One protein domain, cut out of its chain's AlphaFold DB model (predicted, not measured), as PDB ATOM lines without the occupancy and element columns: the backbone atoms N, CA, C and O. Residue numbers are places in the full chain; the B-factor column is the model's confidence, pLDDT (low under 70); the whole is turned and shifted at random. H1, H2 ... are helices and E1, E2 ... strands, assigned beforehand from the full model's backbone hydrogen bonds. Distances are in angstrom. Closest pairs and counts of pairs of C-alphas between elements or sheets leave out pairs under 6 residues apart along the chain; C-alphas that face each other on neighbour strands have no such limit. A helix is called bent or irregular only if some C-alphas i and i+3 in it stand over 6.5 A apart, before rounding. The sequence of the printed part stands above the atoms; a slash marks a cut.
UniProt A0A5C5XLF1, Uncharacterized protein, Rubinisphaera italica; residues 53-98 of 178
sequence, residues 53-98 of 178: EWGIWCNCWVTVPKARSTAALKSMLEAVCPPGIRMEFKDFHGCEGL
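This is residues 53 to 98 of the 178 residues of an uncharacterized protein of Rubinisphaera italica (UniProt A0A5C5XLF1). A thin, loose rod is made of three lengthwise passes: strand E1 runs one way, helix H1 runs back after a bend in the chain, and the unnamed stretch 81 to 98 turns round at one end and folds back past the helix to the other end. Residues 79 to 85, the last two of H1 and the turn after it, stick out at one end. The printed part has 46 residues with one named strand and then one named helix; the class is mixed, with 22 residues, under half, in named elements. It is loose, with a radius of gyration of the C-alphas of 12.0 A, and spans 41 by 18 by 11 A.

E1, residues 53 to 59, pairs with no named strand. A short link of 6 residues leads to H1, residues 66 to 80. E1 and H1 have 1 pair of C-alphas within 8 A, those of Cys 58 and Ser 69, 7.7 A apart. Their centres are 11.7 A apart. The x component of the N-to-C direction is -0.97 for E1 and 0.87 for H1. In H1 every O i to N i+4 pair is within hydrogen-bond range.

E1 begins at C-alpha 53, (-37.381, 0.356, 46.354), and measures 20.0 A from first to last C-alpha. H1 measures 21.3 A, from C-alpha 66 at (-57.234, -8.633, 47.085) to C-alpha 80 at (-39.292, -12.462, 36.193), and is not bent.

The two C-alphas farthest apart are those of Gly 84 and Leu 98, at 40.6 A. Residues 81 to 98 hold no named element. The printed part has no cut. Its mean pLDDT is 88.1, and no printed residue is under 70.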
ATOM      1  N   GLU A  53     -36.024   0.576  45.862       79.06
ATOM      2  CA  GLU A  53     -37.381   0.356  46.354       79.06
ATOM      3  C   GLU A  53     -38.384   0.780  45.279       79.06
ATOM      4  O   GLU A  53     -38.277   1.852  44.672       79.06
ATOM      5  N   TRP A  54     -39.371  -0.080  45.044       79.94
ATOM      6  CA  TRP A  54     -40.390   0.117  44.020       79.94
ATOM      7  C   TRP A  54     -41.759   0.015  44.675       79.94
ATOM      8  O   TRP A  54     -42.082  -0.996  45.296       79.94
ATOM      9  N   GLY A  55     -42.555   1.074  44.544       81.88
ATOM     10  CA  GLY A  55     -43.958   1.059  44.929       81.88
ATOM     11  C   GLY A  55     -44.790   0.580  43.750       81.88
ATOM     12  O   GLY A  55     -44.721   1.165  42.669       81.88
ATOM     13  N   ILE A  56     -45.576  -0.475  43.943       84.56
ATOM     14  CA  ILE A  56     -46.523  -0.972  42.940       84.56
ATOM     15  C   ILE A  56     -47.897  -0.996  43.594       84.56
ATOM     16  O   ILE A  56     -48.045  -1.523  44.695       84.56
ATOM     17  N   TRP A  57     -48.899  -0.446  42.913       79.94
ATOM     18  CA  TRP A  57     -50.294  -0.584  43.320       79.94
ATOM     19  C   TRP A  57     -51.115  -1.236  42.212       79.94
ATOM     20  O   TRP A  57     -50.838  -1.102  41.016       79.94
ATOM     21  N   CYS A  58     -52.143  -1.959  42.638       82.31
ATOM     22  CA  CYS A  58     -53.104  -2.621  41.774       82.31
ATOM     23  C   CYS A  58     -54.503  -2.294  42.286       82.31
ATOM     24  O   CYS A  58     -54.811  -2.536  43.454       82.31
ATOM     25  N   ASN A  59     -55.348  -1.756  41.409       81.12
ATOM     26  CA  ASN A  59     -56.741  -1.508  41.751       81.12
ATOM     27  C   ASN A  59     -57.520  -2.816  41.591       81.12
ATOM     28  O   ASN A  59     -57.698  -3.316  40.476       81.12
ATOM     29  N   CYS A  60     -57.963  -3.373  42.720       76.56
ATOM     30  CA  CYS A  60     -58.732  -4.612  42.741       76.56
ATOM     31  C   CYS A  60     -60.155  -4.360  42.236       76.56
ATOM     32  O   CYS A  60     -60.819  -3.400  42.626       76.56
ATOM     33  N   TRP A  61     -60.622  -5.238  41.353       78.56
ATOM     34  CA  TRP A  61     -62.006  -5.220  40.896       78.56
ATOM     35  C   TRP A  61     -62.868  -6.061  41.834       78.56
ATOM     36  O   TRP A  61     -62.377  -6.991  42.462       78.56
ATOM     37  N   VAL A  62     -64.167  -5.783  41.881       77.31
ATOM     38  CA  VAL A  62     -65.103  -6.380  42.858       77.31
ATOM     39  C   VAL A  62     -65.158  -7.910  42.765       77.31
ATOM     40  O   VAL A  62     -65.398  -8.595  43.749       77.31
ATOM     41  N   THR A  63     -64.903  -8.476  41.583       81.12
ATOM     42  CA  THR A  63     -64.894  -9.933  41.363       81.12
ATOM     43  C   THR A  63     -63.524 -10.581  41.572       81.12
ATOM     44  O   THR A  63     -63.396 -11.799  41.432       81.12
ATOM     45  N   VAL A  64     -62.485  -9.797  41.871       83.56
ATOM     46  CA  VAL A  64     -61.113 -10.276  42.050       83.56
ATOM     47  C   VAL A  64     -60.656  -9.948  43.473       83.56
ATOM     48  O   VAL A  64     -60.297  -8.801  43.734       83.56
ATOM     49  N   PRO A  65     -60.606 -10.950  44.372       88.06
ATOM     50  CA  PRO A  65     -60.192 -10.731  45.751       88.06
ATOM     51  C   PRO A  65     -58.784 -10.138  45.854       88.06
ATOM     52  O   PRO A  65     -57.879 -10.582  45.132       88.06
ATOM     53  N   LYS A  66     -58.557  -9.227  46.809       88.62
ATOM     54  CA  LYS A  66     -57.234  -8.633  47.085       88.62
ATOM     55  C   LYS A  66     -56.161  -9.708  47.225       88.62
ATOM     56  O   LYS A  66     -55.124  -9.639  46.569       88.62
ATOM     57  N   ALA A  67     -56.424 -10.729  48.043       90.31
ATOM     58  CA  ALA A  67     -55.468 -11.802  48.317       90.31
ATOM     59  C   ALA A  67     -54.999 -12.517  47.036       90.31
ATOM     60  O   ALA A  67     -53.815 -12.829  46.891       90.31
ATOM     61  N   ARG A  68     -55.910 -12.720  46.073       90.75
ATOM     62  CA  ARG A  68     -55.579 -13.314  44.772       90.75
ATOM     63  C   ARG A  68     -54.693 -12.380  43.951       90.75
ATOM     64  O   ARG A  68     -53.721 -12.849  43.361       90.75
ATOM     65  N   SER A  69     -55.008 -11.086  43.922       89.56
ATOM     66  CA  SER A  69     -54.214 -10.073  43.217       89.56
ATOM     67  C   SER A  69     -52.794  -9.970  43.778       89.56
ATOM     68  O   SER A  69     -51.833 -10.025  43.012       89.56
ATOM     69  N   THR A  70     -52.646  -9.904  45.104       91.75
ATOM     70  CA  THR A  70     -51.337  -9.847  45.773       91.75
ATOM     71  C   THR A  70     -50.510 -11.101  45.488       91.75
ATOM     72  O   THR A  70     -49.343 -10.994  45.109       91.75
ATOM     73  N   ALA A  71     -51.106 -12.291  45.611       92.94
ATOM     74  CA  ALA A  71     -50.409 -13.549  45.347       92.94
ATOM     75  C   ALA A  71     -49.969 -13.677  43.878       92.94
ATOM     76  O   ALA A  71     -48.836 -14.079  43.607       92.94
ATOM     77  N   ALA A  72     -50.836 -13.298  42.934       92.38
ATOM     78  CA  ALA A  72     -50.520 -13.323  41.508       92.38
ATOM     79  C   ALA A  72     -49.391 -12.343  41.154       92.38
ATOM     80  O   ALA A  72     -48.477 -12.707  40.415       92.38
ATOM     81  N   LEU A  73     -49.419 -11.127  41.712       91.62
ATOM     82  CA  LEU A  73     -48.362 -10.138  41.513       91.62
ATOM     83  C   LEU A  73     -47.026 -10.634  42.073       91.62
ATOM     84  O   LEU A  73     -46.022 -10.591  41.368       91.62
ATOM     85  N   LYS A  74     -47.021 -11.149  43.307       93.38
ATOM     86  CA  LYS A  74     -45.819 -11.714  43.930       93.38
ATOM     87  C   LYS A  74     -45.224 -12.835  43.076       93.38
ATOM     88  O   LYS A  74     -44.046 -12.778  42.744       93.38
ATOM     89  N   SER A  75     -46.046 -13.806  42.673       95.31
ATOM     90  CA  SER A  75     -45.599 -14.941  41.856       95.31
ATOM     91  C   SER A  75     -45.035 -14.497  40.503       95.31
ATOM     92  O   SER A  75     -44.010 -15.018  40.069       95.31
ATOM     93  N   MET A  76     -45.662 -13.510  39.854       94.50
ATOM     94  CA  MET A  76     -45.164 -12.954  38.596       94.50
ATOM     95  C   MET A  76     -43.806 -12.269  38.779       94.50
ATOM     96  O   MET A  76     -42.888 -12.547  38.012       94.50
ATOM     97  N   LEU A  77     -43.653 -11.432  39.811       93.00
ATOM     98  CA  LEU A  77     -42.403 -10.719  40.086       93.00
ATOM     99  C   LEU A  77     -41.251 -11.670  40.438       93.00
ATOM    100  O   LEU A  77     -40.130 -11.471  39.980       93.00
ATOM    101  N   GLU A  78     -41.525 -12.726  41.207       93.56
ATOM    102  CA  GLU A  78     -40.537 -13.765  41.523       93.56
ATOM    103  C   GLU A  78     -40.090 -14.520  40.262       93.56
ATOM    104  O   GLU A  78     -38.900 -14.784  40.099       93.56
ATOM    105  N   ALA A  79     -41.015 -14.809  39.341       95.31
ATOM    106  CA  ALA A  79     -40.714 -15.517  38.098       95.31
ATOM    107  C   ALA A  79     -39.885 -14.689  37.100       95.31
ATOM    108  O   ALA A  79     -39.104 -15.259  36.339       95.31
ATOM    109  N   VAL A  80     -40.044 -13.361  37.090       94.88
ATOM    110  CA  VAL A  80     -39.292 -12.462  36.193       94.88
ATOM    111  C   VAL A  80     -38.033 -11.877  36.835       94.88
ATOM    112  O   VAL A  80     -37.315 -11.129  36.172       94.88
ATOM    113  N   CYS A  81     -37.757 -12.190  38.106       93.06
ATOM    114  CA  CYS A  81     -36.608 -11.660  38.831       93.06
ATOM    115  C   CYS A  81     -35.291 -12.085  38.147       93.06
ATOM    116  O   CYS A  81     -34.983 -13.280  38.103       93.06
ATOM    117  N   PRO A  82     -34.481 -11.138  37.628       92.00
ATOM    118  CA  PRO A  82     -33.254 -11.474  36.914       92.00
ATOM    119  C   PRO A  82     -32.212 -12.170  37.805       92.00
ATOM    120  O   PRO A  82     -32.092 -11.837  38.991       92.00
ATOM    121  N   PRO A  83     -31.383 -13.071  37.243       92.00
ATOM    122  CA  PRO A  83     -30.232 -13.622  37.953       92.00
ATOM    123  C   PRO A  83     -29.309 -12.509  38.470       92.00
ATOM    124  O   PRO A  83     -28.997 -11.563  37.750       92.00
ATOM    125  N   GLY A  84     -28.860 -12.626  39.721       89.19
ATOM    126  CA  GLY A  84     -28.000 -11.629  40.372       89.19
ATOM    127  C   GLY A  84     -28.747 -10.532  41.140       89.19
ATOM    128  O   GLY A  84     -28.106  -9.769  41.858       89.19
ATOM    129  N   ILE A  85     -30.082 -10.481  41.060       89.75
ATOM    130  CA  ILE A  85     -30.920  -9.605  41.889       89.75
ATOM    131  C   ILE A  85     -31.564 -10.429  43.008       89.75
ATOM    132  O   ILE A  85     -32.098 -11.512  42.776       89.75
ATOM    133  N   ARG A  86     -31.530  -9.907  44.239       88.19
ATOM    134  CA  ARG A  86     -32.333 -10.413  45.359       88.19
ATOM    135  C   ARG A  86     -33.534  -9.493  45.544       88.19
ATOM    136  O   ARG A  86     -33.350  -8.303  45.783       88.19
ATOM    137  N   MET A  87     -34.737 -10.049  45.462       90.81
ATOM    138  CA  MET A  87     -35.985  -9.314  45.660       90.81
ATOM    139  C   MET A  87     -36.643  -9.709  46.985       90.81
ATOM    140  O   MET A  87     -36.687 -10.884  47.340       90.81
ATOM    141  N   GLU A  88     -37.187  -8.722  47.694       91.00
ATOM    142  CA  GLU A  88     -38.074  -8.909  48.842       91.00
ATOM    143  C   GLU A  88     -39.441  -8.306  48.496       91.00
ATOM    144  O   GLU A  88     -39.526  -7.132  48.136       91.00
ATOM    145  N   PHE A  89     -40.511  -9.097  48.598       91.75
ATOM    146  CA  PHE A  89     -41.877  -8.616  48.384       91.75
ATOM    147  C   PHE A  89     -42.527  -8.272  49.729       91.75
ATOM    148  O   PHE A  89     -42.691  -9.152  50.575       91.75
ATOM    149  N   LYS A  90     -42.930  -7.010  49.909       91.12
ATOM    150  CA  LYS A  90     -43.644  -6.531  51.102       91.12
ATOM    151  C   LYS A  90     -45.079  -6.183  50.732       91.12
ATOM    152  O   LYS A  90     -45.299  -5.287  49.923       91.12
ATOM    153  N   ASP A  91     -46.034  -6.892  51.329       90.88
ATOM    154  CA  ASP A  91     -47.445  -6.517  51.245       90.88
ATOM    155  C   ASP A  91     -47.731  -5.381  52.235       90.88
ATOM    156  O   ASP A  91     -47.303  -5.429  53.389       90.88
ATOM    157  N   PHE A  92     -48.431  -4.354  51.765       88.44
ATOM    158  CA  PHE A  92     -48.789  -3.170  52.540       88.44
ATOM    159  C   PHE A  92     -50.318  -3.107  52.701       88.44
ATOM    160  O   PHE A  92     -50.971  -4.066  53.118       88.44
ATOM    161  N   HIS A  93     -50.912  -1.954  52.405       86.88
ATOM    162  CA  HIS A  93     -52.343  -1.741  52.492       86.88
ATOM    163  C   HIS A  93     -53.060  -2.264  51.245       86.88
ATOM    164  O   HIS A  93     -52.514  -2.333  50.148       86.88
ATOM    165  N   GLY A  94     -54.340  -2.572  51.406       86.12
ATOM    166  CA  GLY A  94     -55.240  -2.851  50.297       86.12
ATOM    167  C   GLY A  94     -56.627  -3.164  50.826       86.12
ATOM    168  O   GLY A  94     -56.747  -3.623  51.964       86.12
ATOM    169  N   CYS A  95     -57.638  -2.929  50.003       87.00
ATOM    170  CA  CYS A  95     -59.033  -3.214  50.303       87.00
ATOM    171  C   CYS A  95     -59.670  -3.993  49.151       87.00
ATOM    172  O   CYS A  95     -59.159  -3.987  48.028       87.00
ATOM    173  N   GLU A  96     -60.782  -4.655  49.445       89.00
ATOM    174  CA  GLU A  96     -61.611  -5.282  48.422       89.00
ATOM    175  C   GLU A  96     -62.331  -4.221  47.574       89.00
ATOM    176  O   GLU A  96     -62.514  -3.073  47.993       89.00
ATOM    177  N   GLY A  97     -62.728  -4.601  46.359       87.31
ATOM    178  CA  GLY A  97     -63.587  -3.765  45.525       87.31
ATOM    179  C   GLY A  97     -65.029  -3.791  46.035       87.31
ATOM    180  O   GLY A  97     -65.551  -4.860  46.335       87.31
ATOM    181  N   LEU A  98     -65.691  -2.631  46.080       87.12
ATOM    182  CA  LEU A  98     -67.055  -2.486  46.604       87.12
ATOM    183  C   LEU A  98     -68.048  -2.046  45.519       87.12
ATOM    184  O   LEU A  98     -67.710  -1.266  44.624       87.12
TER     185      LEU A  98